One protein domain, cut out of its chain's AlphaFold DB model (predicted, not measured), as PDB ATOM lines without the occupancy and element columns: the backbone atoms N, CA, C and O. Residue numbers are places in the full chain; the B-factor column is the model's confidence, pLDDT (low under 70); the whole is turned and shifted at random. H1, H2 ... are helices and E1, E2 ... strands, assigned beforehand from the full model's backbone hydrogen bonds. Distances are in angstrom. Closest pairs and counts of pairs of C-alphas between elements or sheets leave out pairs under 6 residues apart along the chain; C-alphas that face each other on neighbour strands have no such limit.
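Overview. This is residues 4 to 99 and 116 to 170 of the 187 residues of an uncharacterized protein of Corynebacterium diphtheriae (strain ATCC 700971 / NCTC 13129 / Biotype gravis) (UniProt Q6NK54). A strongly twisted sheet of four strands, E1 to E4, has two helices packed over it: H1 slants over the E3 and E4 part, and H4 runs along E1 and E2. Beyond the sheet, H2 packs on H4, and H3 lies at the far end of the long axis; residues 74 to 75 pair with edge strand E1 and residues 159 to 160 with edge strand E4. The printed part has 151 residues in the order H1 H2 H3 H4 E1 E2 E3 H5 E4, a mixed class of helices and strands, with 75 residues, under half, in named elements. The sheet's order is E1 E2 E3 E4, and it is mixed: E2 and E3 are parallel, the other two pairs antiparallel. The whole is compact, with a radius of gyration of the C-alphas of 15.3 A and spans of 47 by 35 by 28 A.

Along the chain. Look first at the sheet: E1 holds residues 84 to 87, E2 residues 91 to 96 over 15.9 A, E3 residues 119 to 125 over 19.4 A, and E4 residues 138 to 143 over 16.3 A. Find C-alpha 119 at (170.840, 233.884, 381.997), where E3 begins, and C-alpha 143 at (164.826, 230.031, 382.510), where E4 ends. Then go to C-alpha 5 at (164.747, 236.186, 372.174), from which H1, residues 5 to 20, runs 22.5 A. H2, residues 23 to 38, covers 22.7 A. H3 is residues 43 to 48 over 8.9 A, H4 residues 56 to 65 over 14.4 A, and H5 residues 134 to 137 over 5.8 A.

Arrangement. Start between the inner strands, E2 and E3, parallel at 21 degrees, where N 94 and O 121 are 2.8 A apart, within hydrogen-bond range. E1 and E2 are a hairpin, antiparallel at 171 degrees, with N 86 and O 93 at 2.8 A. E3 and E4 are antiparallel at 153 degrees, with N 122 and O 141 at 2.8 A. The sheet is only just strongly twisted, its C-alphas up to 4.3 A off the best plane. H1 and H4 on one face of it make two layers, one of helices and one of strands. H1 has a height of 9.2 A over the sheet and is slantwise to the strands, at 48 degrees to E3 on the local plane; its closest C-alphas to E3 are those of Asn 8 and Ser 119, 7.7 A apart. H4 has a height of 9.8 A and is along the strands, at 8 degrees to E2 on the local plane; its closest C-alphas to E1 are those of Val 58 and Leu 84, 6.8 A apart. H2 is not on the sheet but touches H4, the closest C-alphas being those of Gly 33 and Met 57 at 4.2 A, opposite ways at a shallow tilt of 34 degrees, only just short of steep. H2 also touches H5, with the C-alphas of Arg 27 and Ala 134 closest at 6.3 A; H5 only grazes the sheet with residues 134 to 137. H1 and H2 meet only through their link, and H3 is near H4, with 5 pairs of C-alphas within 10 A. In H1, H2, H3 and H4 every O i to N i+4 pair is within hydrogen-bond range; H5 is too short for such a pair.

Size, cuts and confidence. The C-alphas farthest apart are those of Thr 4 and Pro 41, at 46.9 A. Residues 100 to 115 are not printed, and C-alphas 99 and 116 are 25.9 A apart across this cut, which lies in the link from E2 to E3. Of the links printed whole, that from H4 to E1 is long, with 18 residues; residues 144 to 170 also hold no named element. The mean pLDDT of the printed part is 83.9, and it is under 70 at residues 39 to 54, 78 to 82, 99, and 116 to 117.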
ATOM      1  N   THR A   4     166.129 239.750 375.284       88.62
ATOM      2  CA  THR A   4     165.387 239.472 374.049       88.62
ATOM      3  C   THR A   4     165.542 238.008 373.637       88.62
ATOM      4  O   THR A   4     166.522 237.335 373.974       88.62
ATOM      5  N   THR A   5     164.623 237.505 372.818       90.38
ATOM      6  CA  THR A   5     164.747 236.186 372.174       90.38
ATOM      7  C   THR A   5     166.041 236.035 371.369       90.38
ATOM      8  O   THR A   5     166.617 234.947 371.331       90.38
ATOM      9  N   GLY A   6     166.536 237.117 370.757       91.25
ATOM     10  CA  GLY A   6     167.803 237.133 370.024       91.25
ATOM     11  C   GLY A   6     169.025 236.943 370.927       91.25
ATOM     12  O   GLY A   6     169.915 236.151 370.605       91.25
ATOM     13  N   GLU A   7     169.051 237.614 372.077       91.38
ATOM     14  CA  GLU A   7     170.107 237.460 373.085       91.38
ATOM     15  C   GLU A   7     170.074 236.062 373.711       91.38
ATOM     16  O   GLU A   7     171.105 235.395 373.786       91.38
ATOM     17  N   ASN A   8     168.884 235.566 374.063       91.56
ATOM     18  CA  ASN A   8     168.701 234.213 374.592       91.56
ATOM     19  C   ASN A   8     169.185 233.143 373.602       91.56
ATOM     20  O   ASN A   8     169.907 232.212 373.979       91.56
ATOM     21  N   LEU A   9     168.855 233.303 372.317       94.38
ATOM     22  CA  LEU A   9     169.348 232.437 371.250       94.38
ATOM     23  C   LEU A   9     170.877 232.454 371.172       94.38
ATOM     24  O   LEU A   9     171.500 231.394 371.086       94.38
ATOM     25  N   PHE A  10     171.490 233.640 371.190       94.06
ATOM     26  CA  PHE A  10     172.944 233.783 371.134       94.06
ATOM     27  C   PHE A  10     173.623 233.093 372.324       94.06
ATOM     28  O   PHE A  10     174.548 232.298 372.131       94.06
ATOM     29  N   THR A  11     173.113 233.316 373.535       92.81
ATOM     30  CA  THR A  11     173.611 232.693 374.765       92.81
ATOM     31  C   THR A  11     173.502 231.169 374.712       92.81
ATOM     32  O   THR A  11     174.481 230.479 374.991       92.81
ATOM     33  N   MET A  12     172.363 230.616 374.278       94.50
ATOM     34  CA  MET A  12     172.200 229.163 374.138       94.50
ATOM     35  C   MET A  12     173.174 228.575 373.105       94.50
ATOM     36  O   MET A  12     173.783 227.535 373.359       94.50
ATOM     37  N   LYS A  13     173.385 229.246 371.961       95.44
ATOM     38  CA  LYS A  13     174.378 228.813 370.960       95.44
ATOM     39  C   LYS A  13     175.796 228.811 371.530       95.44
ATOM     40  O   LYS A  13     176.530 227.856 371.286       95.44
ATOM     41  N   ARG A  14     176.177 229.849 372.284       93.81
ATOM     42  CA  ARG A  14     177.481 229.926 372.966       93.81
ATOM     43  C   ARG A  14     177.661 228.749 373.920       93.81
ATOM     44  O   ARG A  14     178.669 228.058 373.844       93.81
ATOM     45  N   VAL A  15     176.667 228.492 374.769       93.38
ATOM     46  CA  VAL A  15     176.731 227.420 375.768       93.38
ATOM     47  C   VAL A  15     176.827 226.045 375.112       93.38
ATOM     48  O   VAL A  15     177.680 225.258 375.509       93.38
ATOM     49  N   LEU A  16     176.047 225.765 374.064       94.81
ATOM     50  CA  LEU A  16     176.164 224.499 373.331       94.81
ATOM     51  C   LEU A  16     177.555 224.296 372.713       94.81
ATOM     52  O   LEU A  16     178.099 223.202 372.808       94.81
ATOM     53  N   ARG A  17     178.154 225.341 372.126       94.50
ATOM     54  CA  ARG A  17     179.517 225.263 371.563       94.50
ATOM     55  C   ARG A  17     180.570 225.009 372.631       94.50
ATOM     56  O   ARG A  17     181.473 224.212 372.416       94.50
ATOM     57  N   ASN A  18     180.446 225.671 373.776       91.94
ATOM     58  CA  ASN A  18     181.375 225.474 374.881       91.94
ATOM     59  C   ASN A  18     181.278 224.049 375.439       91.94
ATOM     60  O   ASN A  18     182.299 223.419 375.688       91.94
ATOM     61  N   LEU A  19     180.059 223.520 375.582       93.69
ATOM     62  CA  LEU A  19     179.830 222.156 376.063       93.69
ATOM     63  C   LEU A  19     180.287 221.080 375.073       93.69
ATOM     64  O   LEU A  19     180.573 219.963 375.497       93.69
ATOM     65  N   GLU A  20     180.372 221.397 373.778       93.50
ATOM     66  CA  GLU A  20     180.809 220.445 372.755       93.50
ATOM     67  C   GLU A  20     182.230 219.931 373.011       93.50
ATOM     68  O   GLU A  20     182.488 218.738 372.842       93.50
ATOM     69  N   ALA A  21     183.121 220.801 373.499       91.19
ATOM     70  CA  ALA A  21     184.484 220.430 373.876       91.19
ATOM     71  C   ALA A  21     184.529 219.436 375.051       91.19
ATOM     72  O   ALA A  21     185.436 218.611 375.125       91.19
ATOM     73  N   ASP A  22     183.521 219.469 375.926       93.25
ATOM     74  CA  ASP A  22     183.440 218.643 377.133       93.25
ATOM     75  C   ASP A  22     182.568 217.394 376.955       93.25
ATOM     76  O   ASP A  22     182.332 216.659 377.915       93.25
ATOM     77  N   HIS A  23     182.071 217.112 375.746       94.75
ATOM     78  CA  HIS A  23     181.184 215.972 375.499       94.75
ATOM     79  C   HIS A  23     181.796 214.629 375.922       94.75
ATOM     80  O   HIS A  23     181.101 213.802 376.516       94.75
ATOM     81  N   ASP A  24     183.081 214.402 375.655       94.19
ATOM     82  CA  ASP A  24     183.734 213.144 376.028       94.19
ATOM     83  C   ASP A  24     183.940 213.038 377.542       94.19
ATOM     84  O   ASP A  24     183.573 212.024 378.138       94.19
ATOM     85  N   ALA A  25     184.377 214.119 378.194       93.94
ATOM     86  CA  ALA A  25     184.473 214.182 379.652       93.94
ATOM     87  C   ALA A  25     183.099 214.003 380.329       93.94
ATOM     88  O   ALA A  25     182.976 213.309 381.340       93.94
ATOM     89  N   LEU A  26     182.029 214.555 379.743       94.38
ATOM     90  CA  LEU A  26     180.658 214.322 380.195       94.38
ATOM     91  C   LEU A  26     180.276 212.847 380.055       94.38
ATOM     92  O   LEU A  26     179.719 212.283 380.993       94.38
ATOM     93  N   ARG A  27     180.584 212.181 378.935       93.81
ATOM     94  CA  ARG A  27     180.322 210.736 378.782       93.81
ATOM     95  C   ARG A  27     181.041 209.915 379.843       93.81
ATOM     96  O   ARG A  27     180.424 209.020 380.425       93.81
ATOM     97  N   GLU A  28     182.306 210.223 380.109       93.31
ATOM     98  CA  GLU A  28     183.105 209.554 381.136       93.31
ATOM     99  C   GLU A  28     182.500 209.737 382.527       93.31
ATOM    100  O   GLU A  28     182.267 208.749 383.230       93.31
ATOM    101  N   ALA A  29     182.147 210.970 382.892       92.25
ATOM    102  CA  ALA A  29     181.500 211.273 384.162       92.25
ATOM    103  C   ALA A  29     180.142 210.567 384.300       92.25
ATOM    104  O   ALA A  29     179.842 209.988 385.343       92.25
ATOM    105  N   LEU A  30     179.329 210.535 383.240       91.44
ATOM    106  CA  LEU A  30     178.040 209.837 383.252       91.44
ATOM    107  C   LEU A  30     178.210 208.318 383.404       91.44
ATOM    108  O   LEU A  30     177.436 207.664 384.112       91.44
ATOM    109  N   ALA A  31     179.227 207.745 382.757       89.38
ATOM    110  CA  ALA A  31     179.571 206.335 382.885       89.38
ATOM    111  C   ALA A  31     180.104 206.000 384.286       89.38
ATOM    112  O   ALA A  31     179.742 204.961 384.840       89.38
ATOM    113  N   ASP A  32     180.931 206.866 384.878       88.69
ATOM    114  CA  ASP A  32     181.405 206.733 386.259       88.69
ATOM    115  C   ASP A  32     180.245 206.840 387.251       88.69
ATOM    116  O   ASP A  32     180.079 205.954 388.081       88.69
ATOM    117  N   GLY A  33     179.346 207.815 387.089       87.69
ATOM    118  CA  GLY A  33     178.146 207.952 387.916       87.69
ATOM    119  C   GLY A  33     177.227 206.730 387.840       87.69
ATOM    120  O   GLY A  33     176.669 206.297 388.850       87.69
ATOM    121  N   ARG A  34     177.102 206.104 386.662       85.75
ATOM    122  CA  ARG A  34     176.371 204.837 386.506       85.75
ATOM    123  C   ARG A  34     177.087 203.666 387.183       85.75
ATOM    124  O   ARG A  34     176.435 202.911 387.898       85.75
ATOM    125  N   ARG A  35     178.403 203.524 386.981       85.19
ATOM    126  CA  ARG A  35     179.216 202.481 387.633       85.19
ATOM    127  C   ARG A  35     179.169 202.600 389.139       85.19
ATOM    128  O   ARG A  35     179.005 201.581 389.794       85.19
ATOM    129  N   MET A  36     179.270 203.829 389.648       81.62
ATOM    130  CA  MET A  36     178.988 204.147 391.032       81.62
ATOM    131  C   MET A  36     177.608 203.589 391.331       81.62
ATOM    132  O   MET A  36     177.575 202.540 391.931       81.62
ATOM    133  N   ARG A  37     176.490 204.129 390.836       79.38
ATOM    134  CA  ARG A  37     175.128 203.642 391.174       79.38
ATOM    135  C   ARG A  37     174.973 202.115 391.364       79.38
ATOM    136  O   ARG A  37     174.267 201.696 392.279       79.38
ATOM    137  N   ASP A  38     175.599 201.315 390.505       74.81
ATOM    138  CA  ASP A  38     175.515 199.855 390.515       74.81
ATOM    139  C   ASP A  38     176.461 199.157 391.544       74.81
ATOM    140  O   ASP A  38     176.192 198.027 391.944       74.81
ATOM    141  N   LEU A  39     177.532 199.811 392.018       69.69
ATOM    142  CA  LEU A  39     178.591 199.288 392.909       69.69
ATOM    143  C   LEU A  39     178.471 199.721 394.389       69.69
ATOM    144  O   LEU A  39     179.484 199.804 395.082       69.69
ATOM    145  N   LEU A  40     177.278 200.073 394.885       61.28
ATOM    146  CA  LEU A  40     177.114 200.586 396.259       61.28
ATOM    147  C   LEU A  40     177.860 199.722 397.307       61.28
ATOM    148  O   LEU A  40     177.658 198.506 397.307       61.28
ATOM    149  N   PRO A  41     178.647 200.326 398.236       56.53
ATOM    150  CA  PRO A  41     178.756 201.765 398.539       56.53
ATOM    151  C   PRO A  41     180.097 202.435 398.130       56.53
ATOM    152  O   PRO A  41     181.169 201.954 398.476       56.53
ATOM    153  N   TYR A  42     180.063 203.640 397.537       61.03
ATOM    154  CA  TYR A  42     181.249 204.518 397.294       61.03
ATOM    155  C   TYR A  42     181.545 205.403 398.519       61.03
ATOM    156  O   TYR A  42     181.684 206.626 398.434       61.03
ATOM    157  N   GLY A  43     181.580 204.768 399.696       56.50
ATOM    158  CA  GLY A  43     181.589 205.430 401.004       56.50
ATOM    159  C   GLY A  43     182.713 206.451 401.198       56.50
ATOM    160  O   GLY A  43     182.480 207.498 401.797       56.50
ATOM    161  N   ASP A  44     183.897 206.209 400.633       60.16
ATOM    162  CA  ASP A  44     185.070 207.071 400.833       60.16
ATOM    163  C   ASP A  44     184.881 208.492 400.278       60.16
ATOM    164  O   ASP A  44     185.317 209.465 400.896       60.16
ATOM    165  N   TYR A  45     184.178 208.643 399.150       59.38
ATOM    166  CA  TYR A  45     183.962 209.954 398.528       59.38
ATOM    167  C   TYR A  45     182.884 210.769 399.257       59.38
ATOM    168  O   TYR A  45     183.044 211.972 399.459       59.38
ATOM    169  N   ILE A  46     181.826 210.103 399.733       57.28
ATOM    170  CA  ILE A  46     180.772 210.717 400.562       57.28
ATOM    171  C   ILE A  46     181.349 211.172 401.910       57.28
ATOM    172  O   ILE A  46     180.986 212.229 402.421       57.28
ATOM    173  N   ASN A  47     182.288 210.408 402.477       59.62
ATOM    174  CA  ASN A  47     182.963 210.779 403.720       59.62
ATOM    175  C   ASN A  47     183.824 212.042 403.566       59.62
ATOM    176  O   ASN A  47     183.886 212.842 404.501       59.62
ATOM    177  N   ARG A  48     184.468 212.225 402.402       57.62
ATOM    178  CA  ARG A  48     185.293 213.402 402.091       57.62
ATOM    179  C   ARG A  48     184.452 214.640 401.762       57.62
ATOM    180  O   ARG A  48     184.835 215.737 402.151       57.62
ATOM    181  N   TYR A  49     183.292 214.466 401.130       57.12
ATOM    182  CA  TYR A  49     182.377 215.553 400.776       57.12
ATOM    183  C   TYR A  49     180.998 215.320 401.402       57.12
ATOM    184  O   TYR A  49     180.046 214.947 400.723       57.12
ATOM    185  N   ARG A  50     180.876 215.546 402.719       56.34
ATOM    186  CA  ARG A  50     179.627 215.292 403.472       56.34
ATOM    187  C   ARG A  50     178.417 216.088 402.974       56.34
ATOM    188  O   ARG A  50     177.290 215.649 403.180       56.34
ATOM    189  N   ASN A  51     178.666 217.224 402.327       54.31
ATOM    190  CA  ASN A  51     177.635 218.093 401.759       54.31
ATOM    191  C   ASN A  51     177.200 217.637 400.356       54.31
ATOM    192  O   ASN A  51     176.203 218.123 399.833       54.31
ATOM    193  N   LEU A  52     177.926 216.699 399.729       59.97
ATOM    194  CA  LEU A  52     177.545 216.190 398.421       59.97
ATOM    195  C   LEU A  52     176.308 215.298 398.536       59.97
ATOM    196  O   LEU A  52     176.183 214.449 399.422       59.97
ATOM    197  N   THR A  53     175.388 215.472 397.592       60.25
ATOM    198  CA  THR A  53     174.177 214.652 397.515       60.25
ATOM    199  C   THR A  53     174.537 213.173 397.355       60.25
ATOM    200  O   THR A  53     175.533 212.822 396.724       60.25
ATOM    201  N   ARG A  54     173.684 212.271 397.858       65.50
ATOM    202  CA  ARG A  54     173.837 210.819 397.642       65.50
ATOM    203  C   ARG A  54     173.543 210.386 396.195       65.50
ATOM    204  O   ARG A  54     173.380 209.192 395.957       65.50
ATOM    205  N   ASP A  55     173.425 211.319 395.244       78.12
ATOM    206  CA  ASP A  55     173.240 210.994 393.831       78.12
ATOM    207  C   ASP A  55     174.607 210.718 393.181       78.12
ATOM    208  O   ASP A  55     175.399 211.649 393.008       78.12
ATOM    209  N   PRO A  56     174.890 209.466 392.772       80.75
ATOM    210  CA  PRO A  56     176.172 209.093 392.175       80.75
ATOM    211  C   PRO A  56     176.539 209.928 390.944       80.75
ATOM    212  O   PRO A  56     177.714 210.136 390.657       80.75
ATOM    213  N   MET A  57     175.539 210.428 390.218       85.75
ATOM    214  CA  MET A  57     175.781 211.225 389.023       85.75
ATOM    215  C   MET A  57     176.310 212.619 389.347       85.75
ATOM    216  O   MET A  57     177.241 213.096 388.708       85.75
ATOM    217  N   VAL A  58     175.736 213.265 390.363       84.06
ATOM    218  CA  VAL A  58     176.200 214.572 390.848       84.06
ATOM    219  C   VAL A  58     177.635 214.448 391.353       84.06
ATOM    220  O   VAL A  58     178.475 215.286 391.044       84.06
ATOM    221  N   VAL A  59     177.932 213.353 392.060       82.00
ATOM    222  CA  VAL A  59     179.282 213.023 392.527       82.00
ATOM    223  C   VAL A  59     180.271 212.904 391.371       82.00
ATOM    224  O   VAL A  59     181.331 213.530 391.409       82.00
ATOM    225  N   ALA A  60     179.935 212.120 390.349       88.38
ATOM    226  CA  ALA A  60     180.831 211.871 389.229       88.38
ATOM    227  C   ALA A  60     181.088 213.130 388.389       88.38
ATOM    228  O   ALA A  60     182.236 213.415 388.056       88.38
ATOM    229  N   ILE A  61     180.051 213.924 388.110       90.50
ATOM    230  CA  ILE A  61     180.194 215.185 387.368       90.50
ATOM    231  C   ILE A  61     181.034 216.182 388.168       90.50
ATOM    232  O   ILE A  61     181.939 216.796 387.612       90.50
ATOM    233  N   HIS A  62     180.802 216.300 389.479       88.06
ATOM    234  CA  HIS A  62     181.641 217.139 390.329       88.06
ATOM    235  C   HIS A  62     183.105 216.704 390.273       88.06
ATOM    236  O   HIS A  62     183.980 217.510 389.989       88.06
ATOM    237  N   LYS A  63     183.374 215.411 390.482       86.88
ATOM    238  CA  LYS A  63     184.734 214.864 390.441       86.88
ATOM    239  C   LYS A  63     185.433 215.169 389.114       86.88
ATOM    240  O   LYS A  63     186.608 215.519 389.129       86.88
ATOM    241  N   GLN A  64     184.713 215.057 388.000       92.06
ATOM    242  CA  GLN A  64     185.266 215.306 386.673       92.06
ATOM    243  C   GLN A  64     185.600 216.786 386.439       92.06
ATOM    244  O   GLN A  64     186.631 217.074 385.847       92.06
ATOM    245  N   PHE A  65     184.752 217.710 386.902       91.44
ATOM    246  CA  PHE A  65     184.813 219.117 386.487       91.44
ATOM    247  C   PHE A  65     185.142 220.116 387.608       91.44
ATOM    248  O   PHE A  65     185.109 221.316 387.357       91.44
ATOM    249  N   HIS A  66     185.454 219.673 388.832       86.50
ATOM    250  CA  HIS A  66     185.728 220.575 389.966       86.50
ATOM    251  C   HIS A  66     186.865 221.580 389.721       86.50
ATOM    252  O   HIS A  66     186.750 222.727 390.136       86.50
ATOM    253  N   GLU A  67     187.926 221.187 389.012       85.19
ATOM    254  CA  GLU A  67     189.064 222.072 388.713       85.19
ATOM    255  C   GLU A  67     188.882 222.867 387.414       85.19
ATOM    256  O   GLU A  67     189.254 224.036 387.342       85.19
ATOM    257  N   SER A  68     188.337 222.234 386.372       85.88
ATOM    258  CA  SER A  68     188.260 222.815 385.025       85.88
ATOM    259  C   SER A  68     186.999 223.632 384.784       85.88
ATOM    260  O   SER A  68     186.973 224.472 383.885       85.88
ATOM    261  N   GLY A  69     185.936 223.349 385.538       87.31
ATOM    262  CA  GLY A  69     184.613 223.821 385.190       87.31
ATOM    263  C   GLY A  69     183.980 223.069 384.018       87.31
ATOM    264  O   GLY A  69     184.646 222.293 383.333       87.31
ATOM    265  N   LEU A  70     182.686 223.297 383.784       90.75
ATOM    266  CA  LEU A  70     181.943 222.720 382.657       90.75
ATOM    267  C   LEU A  70     181.682 223.809 381.611       90.75
ATOM    268  O   LEU A  70     181.056 224.822 381.917       90.75
ATOM    269  N   GLY A  71     182.159 223.628 380.382       87.31
ATOM    270  CA  GLY A  71     182.084 224.634 379.322       87.31
ATOM    271  C   GLY A  71     182.897 225.899 379.624       87.31
ATOM    272  O   GLY A  71     182.520 226.983 379.170       87.31
ATOM    273  N   GLY A  72     183.962 225.779 380.427       85.50
ATOM    274  CA  GLY A  72     184.783 226.898 380.913       85.50
ATOM    275  C   GLY A  72     184.179 227.694 382.080       85.50
ATOM    276  O   GLY A  72     184.730 228.726 382.452       85.50
ATOM    277  N   LEU A  73     183.056 227.236 382.650       88.50
ATOM    278  CA  LEU A  73     182.376 227.861 383.790       88.50
ATOM    279  C   LEU A  73     182.889 227.307 385.120       88.50
ATOM    280  O   LEU A  73     182.952 226.094 385.281       88.50
ATOM    281  N   THR A  74     183.137 228.150 386.117       89.25
ATOM    282  CA  THR A  74     183.627 227.691 387.432       89.25
ATOM    283  C   THR A  74     182.534 227.015 388.259       89.25
ATOM    284  O   THR A  74     181.396 227.478 388.255       89.25
ATOM    285  N   ILE A  75     182.856 225.927 388.973       87.12
ATOM    286  CA  ILE A  75     181.902 225.290 389.896       87.12
ATOM    287  C   ILE A  75     181.675 226.212 391.099       87.12
ATOM    288  O   ILE A  75     182.626 226.587 391.781       87.12
ATOM    289  N   ASP A  76     180.416 226.531 391.398       80.62
ATOM    290  CA  ASP A  76     180.056 227.195 392.650       80.62
ATOM    291  C   ASP A  76     179.950 226.162 393.781       80.62
ATOM    292  O   ASP A  76     178.961 225.437 393.915       80.62
ATOM    293  N   GLU A  77     180.987 226.104 394.617       74.69
ATOM    294  CA  GLU A  77     181.034 225.210 395.775       74.69
ATOM    295  C   GLU A  77     180.254 225.738 396.991       74.69
ATOM    296  O   GLU A  77     180.022 225.002 397.954       74.69
ATOM    297  N   SER A  78     179.835 227.009 396.972       63.12
ATOM    298  CA  SER A  78     179.452 227.741 398.184       63.12
ATOM    299  C   SER A  78     178.174 227.246 398.856       63.12
ATOM    300  O   SER A  78     177.983 227.504 400.045       63.12
ATOM    301  N   MET A  79     177.312 226.525 398.137       53.16
ATOM    302  CA  MET A  79     176.062 225.982 398.677       53.16
ATOM    303  C   MET A  79     175.692 224.639 398.059       53.16
ATOM    304  O   MET A  79     174.525 224.445 397.764       53.16
ATOM    305  N   PHE A  80     176.659 223.744 397.837       54.91
ATOM    306  CA  PHE A  80     176.490 222.439 397.175       54.91
ATOM    307  C   PHE A  80     175.214 221.664 397.606       54.91
ATOM    308  O   PHE A  80     175.241 220.987 398.635       54.91
ATOM    309  N   PRO A  81     174.093 221.713 396.848       59.41
ATOM    310  CA  PRO A  81     172.836 221.064 397.210       59.41
ATOM    311  C   PRO A  81     172.454 220.028 396.126       59.41
ATOM    312  O   PRO A  81     173.304 219.552 395.379       59.41
ATOM    313  N   LEU A  82     171.168 219.679 395.997       61.81
ATOM    314  CA  LEU A  82     170.576 218.700 395.052       61.81
ATOM    315  C   LEU A  82     170.967 218.825 393.548       61.81
ATOM    316  O   LEU A  82     170.569 217.975 392.748       61.81
ATOM    317  N   SER A  83     171.720 219.851 393.144       75.31
ATOM    318  CA  SER A  83     172.135 220.166 391.767       75.31
ATOM    319  C   SER A  83     173.523 220.808 391.732       75.31
ATOM    320  O   SER A  83     173.830 221.596 392.619       75.31
ATOM    321  N   LEU A  84     174.309 220.586 390.676       84.12
ATOM    322  CA  LEU A  84     175.566 221.326 390.476       84.12
ATOM    323  C   LEU A  84     175.295 222.664 389.808       84.12
ATOM    324  O   LEU A  84     174.471 222.730 388.894       84.12
ATOM    325  N   ARG A  85     176.003 223.705 390.241       87.44
ATOM    326  CA  ARG A  85     175.950 225.032 389.633       87.44
ATOM    327  C   ARG A  85     177.330 225.405 389.123       87.44
ATOM    328  O   ARG A  85     178.317 225.230 389.831       87.44
ATOM    329  N   PHE A  86     177.364 225.898 387.897       89.62
ATOM    330  CA  PHE A  86     178.550 226.439 387.266       89.62
ATOM    331  C   PHE A  86     178.249 227.867 386.833       89.62
ATOM    332  O   PHE A  86     177.169 228.127 386.299       89.62
ATOM    333  N   GLU A  87     179.174 228.786 387.063       88.38
ATOM    334  CA  GLU A  87     178.950 230.210 386.832       88.38
ATOM    335  C   GLU A  87     180.099 230.850 386.046       88.38
ATOM    336  O   GLU A  87     181.276 230.537 386.260       88.38
ATOM    337  N   ASP A  88     179.724 231.764 385.149       85.44
ATOM    338  CA  ASP A  88     180.563 232.844 384.622       85.44
ATOM    339  C   ASP A  88     179.864 234.196 384.861       85.44
ATOM    340  O   ASP A  88     178.907 234.295 385.638       85.44
ATOM    341  N   ASP A  89     180.353 235.260 384.226       81.00
ATOM    342  CA  ASP A  89     179.796 236.603 384.386       81.00
ATOM    343  C   ASP A  89     178.338 236.722 383.903       81.00
ATOM    344  O   ASP A  89     177.564 237.453 384.530       81.00
ATOM    345  N   ASP A  90     177.934 235.949 382.887       84.00
ATOM    346  CA  ASP A  90     176.682 236.130 382.133       84.00
ATOM    347  C   ASP A  90     175.699 234.952 382.252       84.00
ATOM    348  O   ASP A  90     174.505 235.096 381.973       84.00
ATOM    349  N   VAL A  91     176.174 233.767 382.638       88.62
ATOM    350  CA  VAL A  91     175.420 232.512 382.636       88.62
ATOM    351  C   VAL A  91     175.623 231.755 383.941       88.62
ATOM    352  O   VAL A  91     176.738 231.510 384.397       88.62
ATOM    353  N   THR A  92     174.505 231.286 384.485       90.25
ATOM    354  CA  THR A  92     174.482 230.235 385.501       90.25
ATOM    355  C   THR A  92     173.974 228.949 384.857       90.25
ATOM    356  O   THR A  92     172.823 228.867 384.418       90.25
ATOM    357  N   LEU A  93     174.825 227.928 384.814       91.62
ATOM    358  CA  LEU A  93     174.502 226.596 384.323       91.62
ATOM    359  C   LEU A  93     174.184 225.669 385.498       91.62
ATOM    360  O   LEU A  93     174.995 225.491 386.402       91.62
ATOM    361  N   VAL A  94     173.011 225.044 385.484       90.06
ATOM    362  CA  VAL A  94     172.544 224.174 386.571       90.06
ATOM    363  C   VAL A  94     172.374 222.746 386.066       90.06
ATOM    364  O   VAL A  94     171.517 222.486 385.227       90.06
ATOM    365  N   PHE A  95     173.135 221.791 386.596       89.50
ATOM    366  CA  PHE A  95     173.009 220.371 386.253       89.50
ATOM    367  C   PHE A  95     172.098 219.646 387.255       89.50
ATOM    368  O   PHE A  95     172.433 219.522 388.438       89.50
ATOM    369  N   ARG A  96     170.932 219.155 386.801       86.19
ATOM    370  CA  ARG A  96     169.920 218.510 387.669       86.19
ATOM    371  C   ARG A  96     169.055 217.468 386.953       86.19
ATOM    372  O   ARG A  96     168.946 217.446 385.731       86.19
ATOM    373  N   ARG A  97     168.354 216.625 387.720       84.06
ATOM    374  CA  ARG A  97     167.328 215.717 387.173       84.06
ATOM    375  C   ARG A  97     166.017 216.457 386.841       84.06
ATOM    376  O   ARG A  97     165.647 217.367 387.588       84.06
ATOM    377  N   PRO A  98     165.266 216.027 385.803       77.50
ATOM    378  CA  PRO A  98     163.960 216.589 385.437       77.50
ATOM    379  C   PRO A  98     162.895 216.508 386.523       77.50
ATOM    380  O   PRO A  98     162.107 217.428 386.674       77.50
ATOM    381  N   GLU A  99     162.844 215.392 387.247       66.81
ATOM    382  CA  GLU A  99     161.739 215.095 388.166       66.81
ATOM    383  C   GLU A  99     161.847 215.846 389.498       66.81
ATOM    384  O   GLU A  99     160.915 215.783 390.292       66.81
ATOM    385  N   GLU A 116     170.121 239.555 388.874       53.59
ATOM    386  CA  GLU A 116     169.085 239.918 387.874       53.59
ATOM    387  C   GLU A 116     169.570 240.066 386.409       53.59
ATOM    388  O   GLU A 116     168.823 240.511 385.530       53.59
ATOM    389  N   ARG A 117     170.846 239.797 386.126       64.25
ATOM    390  CA  ARG A 117     171.480 239.998 384.817       64.25
ATOM    391  C   ARG A 117     172.028 238.726 384.179       64.25
ATOM    392  O   ARG A 117     172.446 238.804 383.032       64.25
ATOM    393  N   ARG A 118     172.046 237.591 384.887       76.56
ATOM    394  CA  ARG A 118     172.568 236.331 384.334       76.56
ATOM    395  C   ARG A 118     171.456 235.484 383.744       76.56
ATOM    396  O   ARG A 118     170.421 235.293 384.376       76.56
ATOM    397  N   SER A 119     171.705 234.912 382.573       83.00
ATOM    398  CA  SER A 119     170.840 233.884 381.997       83.00
ATOM    399  C   SER A 119     171.001 232.576 382.769       83.00
ATOM    400  O   SER A 119     172.121 232.115 382.996       83.00
ATOM    401  N   ARG A 120     169.893 231.934 383.151       89.62
ATOM    402  CA  ARG A 120     169.925 230.631 383.823       89.62
ATOM    403  C   ARG A 120     169.608 229.525 382.828       89.62
ATOM    404  O   ARG A 120     168.526 229.492 382.246       89.62
ATOM    405  N   ILE A 121     170.534 228.589 382.648       93.19
ATOM    406  CA  ILE A 121     170.342 227.421 381.783       93.19
ATOM    407  C   ILE A 121     170.433 226.159 382.623       93.19
ATOM    408  O   ILE A 121     171.369 225.964 383.392       93.19
ATOM    409  N   VAL A 122     169.462 225.272 382.460       92.50
ATOM    410  CA  VAL A 122     169.399 224.015 383.195       92.50
ATOM    411  C   VAL A 122     169.732 222.857 382.266       92.50
ATOM    412  O   VAL A 122     169.014 222.627 381.294       92.50
ATOM    413  N   LEU A 123     170.784 222.098 382.585       94.06
ATOM    414  CA  LEU A 123     171.047 220.781 382.007       94.06
ATOM    415  C   LEU A 123     170.257 219.726 382.773       94.06
ATOM    416  O   LEU A 123     170.600 219.315 383.884       94.06
ATOM    417  N   PHE A 124     169.202 219.263 382.128       92.00
ATOM    418  CA  PHE A 124     168.392 218.149 382.559       92.00
ATOM    419  C   PHE A 124     169.003 216.831 382.114       92.00
ATOM    420  O   PHE A 124     169.216 216.638 380.922       92.00
ATOM    421  N   TRP A 125     169.203 215.896 383.040       90.06
ATOM    422  CA  TRP A 125     169.754 214.576 382.727       90.06
ATOM    423  C   TRP A 125     168.873 213.427 383.232       90.06
ATOM    424  O   TRP A 125     168.209 213.521 384.267       90.06
ATOM    425  N   LYS A 126     168.896 212.300 382.515       87.75
ATOM    426  CA  LYS A 126     168.354 211.010 382.970       87.75
ATOM    427  C   LYS A 126     169.368 209.898 382.729       87.75
ATOM    428  O   LYS A 126     170.198 210.001 381.830       87.75
ATOM    429  N   TYR A 127     169.279 208.815 383.501       83.94
ATOM    430  CA  TYR A 127     170.075 207.625 383.207       83.94
ATOM    431  C   TYR A 127     169.715 207.084 381.826       83.94
ATOM    432  O   TYR A 127     168.547 206.847 381.520       83.94
ATOM    433  N   ALA A 128     170.742 206.888 381.011       84.25
ATOM    434  CA  ALA A 128     170.615 206.240 379.724       84.25
ATOM    435  C   ALA A 128     170.479 204.722 379.879       84.25
ATOM    436  O   ALA A 128     170.989 204.117 380.828       84.25
ATOM    437  N   GLU A 129     169.766 204.114 378.936       83.94
ATOM    438  CA  GLU A 129     169.667 202.662 378.832       83.94
ATOM    439  C   GLU A 129     171.018 202.083 378.384       83.94
ATOM    440  O   GLU A 129     171.773 202.762 377.672       83.94
ATOM    441  N   PRO A 130     171.349 200.838 378.770       78.75
ATOM    442  CA  PRO A 130     172.554 200.177 378.284       78.75
ATOM    443  C   PRO A 130     172.628 200.217 376.750       78.75
ATOM    444  O   PRO A 130     171.647 199.921 376.075       78.75
ATOM    445  N   GLY A 131     173.786 200.583 376.198       80.88
ATOM    446  CA  GLY A 131     173.989 200.660 374.745       80.88
ATOM    447  C   GLY A 131     173.492 201.949 374.080       80.88
ATOM    448  O   GLY A 131     173.635 202.091 372.867       80.88
ATOM    449  N   THR A 132     172.955 202.908 374.841       87.25
ATOM    450  CA  THR A 132     172.628 204.250 374.333       87.25
ATOM    451  C   THR A 132     173.673 205.274 374.766       87.25
ATOM    452  O   THR A 132     174.193 205.206 375.879       87.25
ATOM    453  N   ASP A 133     173.993 206.228 373.884       89.44
ATOM    454  CA  ASP A 133     174.870 207.351 374.239       89.44
ATOM    455  C   ASP A 133     174.213 208.174 375.355       89.44
ATOM    456  O   ASP A 133     173.085 208.657 375.204       89.44
ATOM    457  N   ALA A 134     174.923 208.327 376.474       87.81
ATOM    458  CA  ALA A 134     174.421 208.981 377.672       87.81
ATOM    459  C   ALA A 134     174.018 210.440 377.421       87.81
ATOM    460  O   ALA A 134     173.025 210.910 377.984       87.81
ATOM    461  N   LEU A 135     174.705 211.128 376.502       93.44
ATOM    462  CA  LEU A 135     174.400 212.518 376.156       93.44
ATOM    463  C   LEU A 135     173.026 212.680 375.493       93.44
ATOM    464  O   LEU A 135     172.412 213.738 375.606       93.44
ATOM    465  N   LYS A 136     172.475 211.627 374.868       93.31
ATOM    466  CA  LYS A 136     171.128 211.669 374.264       93.31
ATOM    467  C   LYS A 136     170.009 211.823 375.294       93.31
ATOM    468  O   LYS A 136     168.883 212.150 374.927       93.31
ATOM    469  N   ARG A 137     170.289 211.563 376.573       92.06
ATOM    470  CA  ARG A 137     169.350 211.778 377.683       92.06
ATOM    471  C   ARG A 137     169.595 213.101 378.411       92.06
ATOM    472  O   ARG A 137     169.040 213.290 379.494       92.06
ATOM    473  N   ILE A 138     170.392 213.995 377.821       94.25
ATOM    474  CA  ILE A 138     170.621 215.346 378.323       94.25
ATOM    475  C   ILE A 138     169.910 216.365 377.432       94.25
ATOM    476  O   ILE A 138     170.011 216.323 376.204       94.25
ATOM    477  N   SER A 139     169.204 217.301 378.058       95.38
ATOM    478  CA  SER A 139     168.634 218.467 377.387       95.38
ATOM    479  C   SER A 139     168.889 219.737 378.184       95.38
ATOM    480  O   SER A 139     168.944 219.708 379.409       95.38
ATOM    481  N   LEU A 140     168.991 220.855 377.486       95.81
ATOM    482  CA  LEU A 140     169.103 222.188 378.039       95.81
ATOM    483  C   LEU A 140     167.741 222.869 377.988       95.81
ATOM    484  O   LEU A 140     166.944 222.630 377.079       95.81
ATOM    485  N   GLN A 141     167.481 223.733 378.954       94.88
ATOM    486  CA  GLN A 141     166.347 224.641 378.909       94.88
ATOM    487  C   GLN A 141     166.715 225.939 379.614       94.88
ATOM    488  O   GLN A 141     167.339 225.912 380.677       94.88
ATOM    489  N   MET A 142     166.351 227.062 379.006       93.19
ATOM    490  CA  MET A 142     166.590 228.382 379.565       93.19
ATOM    491  C   MET A 142     165.420 228.809 380.447       93.19
ATOM    492  O   MET A 142     164.256 228.569 380.119       93.19
ATOM    493  N   PHE A 143     165.755 229.459 381.553       89.44
ATOM    494  CA  PHE A 143     164.826 230.031 382.510       89.44
ATOM    495  C   PHE A 143     165.234 231.469 382.812       89.44
ATOM    496  O   PHE A 143     166.405 231.837 382.661       89.44
ATOM    497  N   ASP A 144     164.275 232.259 383.282       83.94
ATOM    498  CA  ASP A 144     164.592 233.517 383.945       83.94
ATOM    499  C   ASP A 144     165.512 233.268 385.151       83.94
ATOM    500  O   ASP A 144     165.719 232.131 385.591       83.94
ATOM    501  N   ASN A 145     166.099 234.332 385.685       81.00
ATOM    502  CA  ASN A 145     166.918 234.272 386.893       81.00
ATOM    503  C   ASN A 145     166.453 235.319 387.912       81.00
ATOM    504  O   ASN A 145     167.262 235.972 388.560       81.00
ATOM    505  N   GLU A 146     165.135 235.506 388.000       75.38
ATOM    506  CA  GLU A 146     164.487 236.499 388.870       75.38
ATOM    507  C   GLU A 146     164.039 235.893 390.209       75.38
ATOM    508  O   GLU A 146     163.859 236.606 391.191       75.38
ATOM    509  N   GLY A 147     163.914 234.562 390.265       73.75
ATOM    510  CA  GLY A 147     163.451 233.818 391.435       73.75
ATOM    511  C   GLY A 147     164.088 232.428 391.577       73.75
ATOM    512  O   GLY A 147     164.967 232.042 390.789       73.75
ATOM    513  N   PRO A 148     163.659 231.637 392.578       76.06
ATOM    514  CA  PRO A 148     164.064 230.239 392.708       76.06
ATOM    515  C   PRO A 148     163.720 229.446 391.439       76.06
ATOM    516  O   PRO A 148     162.799 229.786 390.702       76.06
ATOM    517  N   LEU A 149     164.485 228.388 391.157       79.00
ATOM    518  CA  LEU A 149     164.354 227.652 389.895       79.00
ATOM    519  C   LEU A 149     162.990 226.948 389.765       79.00
ATOM    520  O   LEU A 149     162.501 226.727 388.665       79.00
ATOM    521  N   GLU A 150     162.376 226.604 390.890       79.19
ATOM    522  CA  GLU A 150     161.080 225.933 390.980       79.19
ATOM    523  C   GLU A 150     159.903 226.835 390.576       79.19
ATOM    524  O   GLU A 150     158.870 226.323 390.153       79.19
ATOM    525  N   GLU A 151     160.070 228.154 390.673       79.19
ATOM    526  CA  GLU A 151     159.058 229.167 390.328       79.19
ATOM    527  C   GLU A 151     159.433 229.944 389.057       79.19
ATOM    528  O   GLU A 151     158.722 230.852 388.635       79.19
ATOM    529  N   ALA A 152     160.560 229.580 388.448       80.69
ATOM    530  CA  ALA A 152     161.153 230.262 387.317       80.69
ATOM    531  C   ALA A 152     160.296 230.187 386.057       80.69
ATOM    532  O   ALA A 152     159.826 229.112 385.664       80.69
ATOM    533  N   THR A 153     160.204 231.301 385.339       84.31
ATOM    534  CA  THR A 153     159.585 231.327 384.017       84.31
ATOM    535  C   THR A 153     160.500 230.633 383.017       84.31
ATOM    536  O   THR A 153     161.693 230.923 382.914       84.31
ATOM    537  N   MET A 154     159.937 229.702 382.247       89.25
ATOM    538  CA  MET A 154     160.637 229.099 381.114       89.25
ATOM    539  C   MET A 154     160.831 230.149 380.017       89.25
ATOM    540  O   MET A 154     159.881 230.830 379.644       89.25
ATOM    541  N   LEU A 155     162.042 230.237 379.468       90.62
ATOM    542  CA  LEU A 155     162.386 231.140 378.360       90.62
ATOM    543  C   LEU A 155     162.685 230.396 377.056       90.62
ATOM    544  O   LEU A 155     162.819 231.019 376.006       90.62
ATOM    545  N   SER A 156     162.782 229.067 377.099       93.62
ATOM    546  CA  SER A 156     162.926 228.231 375.909       93.62
ATOM    547  C   SER A 156     162.175 226.912 376.050       93.62
ATOM    548  O   SER A 156     161.890 226.438 377.158       93.62
ATOM    549  N   GLU A 157     161.925 226.263 374.919       93.75
ATOM    550  CA  GLU A 157     161.644 224.826 374.894       93.75
ATOM    551  C   GLU A 157     162.887 224.000 375.292       93.75
ATOM    552  O   GLU A 157     163.995 224.523 375.462       93.75
ATOM    553  N   LYS A 158     162.694 222.690 375.504       93.62
ATOM    554  CA  LYS A 158     163.782 221.762 375.840       93.62
ATOM    555  C   LYS A 158     164.585 221.413 374.593       93.62
ATOM    556  O   LYS A 158     164.069 220.791 373.671       93.62
ATOM    557  N   ILE A 159     165.870 221.735 374.621       95.88
ATOM    558  CA  ILE A 159     166.804 221.544 373.512       95.88
ATOM    559  C   ILE A 159     167.733 220.371 373.850       95.88
ATOM    560  O   ILE A 159     168.445 220.442 374.849       95.88
ATOM    561  N   PRO A 160     167.769 219.273 373.077       96.31
ATOM    562  CA  PRO A 160     168.732 218.191 373.305       96.31
ATOM    563  C   PRO A 160     170.182 218.696 373.283       96.31
ATOM    564  O   PRO A 160     170.521 219.516 372.433       96.31
ATOM    565  N   LEU A 161     171.054 218.171 374.153       95.94
ATOM    566  CA  LEU A 161     172.462 218.603 374.239       95.94
ATOM    567  C   LEU A 161     173.205 218.481 372.904       95.94
ATOM    568  O   LEU A 161     173.961 219.364 372.530       95.94
ATOM    569  N   LEU A 162     172.935 217.414 372.151       95.50
ATOM    570  CA  LEU A 162     173.586 217.147 370.864       95.50
ATOM    571  C   LEU A 162     172.982 217.943 369.688       95.50
ATOM    572  O   LEU A 162     173.227 217.615 368.526       95.50
ATOM    573  N   THR A 163     172.150 218.951 369.964       95.44
ATOM    574  CA  THR A 163     171.594 219.830 368.930       95.44
ATOM    575  C   THR A 163     172.690 220.738 368.390       95.44
ATOM    576  O   THR A 163     173.399 221.385 369.153       95.44
ATOM    577  N   LYS A 164     172.811 220.832 367.060       94.88
ATOM    578  CA  LYS A 164     173.782 221.740 366.437       94.88
ATOM    579  C   LYS A 164     173.394 223.200 366.716       94.88
ATOM    580  O   LYS A 164     172.257 223.564 366.391       94.88
ATOM    581  N   PRO A 165     174.295 224.055 367.230       94.56
ATOM    582  CA  PRO A 165     173.991 225.458 367.526       94.56
ATOM    583  C   PRO A 165     173.376 226.219 366.340       94.56
ATOM    584  O   PRO A 165     172.482 227.045 366.507       94.56
ATOM    585  N   GLU A 166     173.808 225.921 365.117       93.75
ATOM    586  CA  GLU A 166     173.357 226.572 363.881       93.75
ATOM    587  C   GLU A 166     171.881 226.291 363.575       93.75
ATOM    588  O   GLU A 166     171.240 227.095 362.905       93.75
ATOM    589  N   SER A 167     171.342 225.187 364.096       94.94
ATOM    590  CA  SER A 167     169.945 224.786 363.905       94.94
ATOM    591  C   SER A 167     168.967 225.501 364.840       94.94
ATOM    592  O   SER A 167     167.764 225.478 364.587       94.94
ATOM    593  N   LEU A 168     169.462 226.167 365.891       95.12
ATOM    594  CA  LEU A 168     168.606 226.923 366.799       95.12
ATOM    595  C   LEU A 168     168.108 228.214 366.144       95.12
ATOM    596  O   LEU A 168     168.882 228.962 365.526       95.12
ATOM    597  N   THR A 169     166.829 228.506 366.368       94.81
ATOM    598  CA  THR A 169     166.138 229.708 365.885       94.81
ATOM    599  C   THR A 169     165.443 230.431 367.037       94.81
ATOM    600  O   THR A 169     165.215 229.848 368.095       94.81
ATOM    601  N   THR A 170     165.090 231.704 366.842       92.94
ATOM    602  CA  THR A 170     164.384 232.506 367.856       92.94
ATOM    603  C   THR A 170     162.997 231.958 368.188       92.94
ATOM    604  O   THR A 170     162.521 232.175 369.293       92.94
TER     605      THR A 170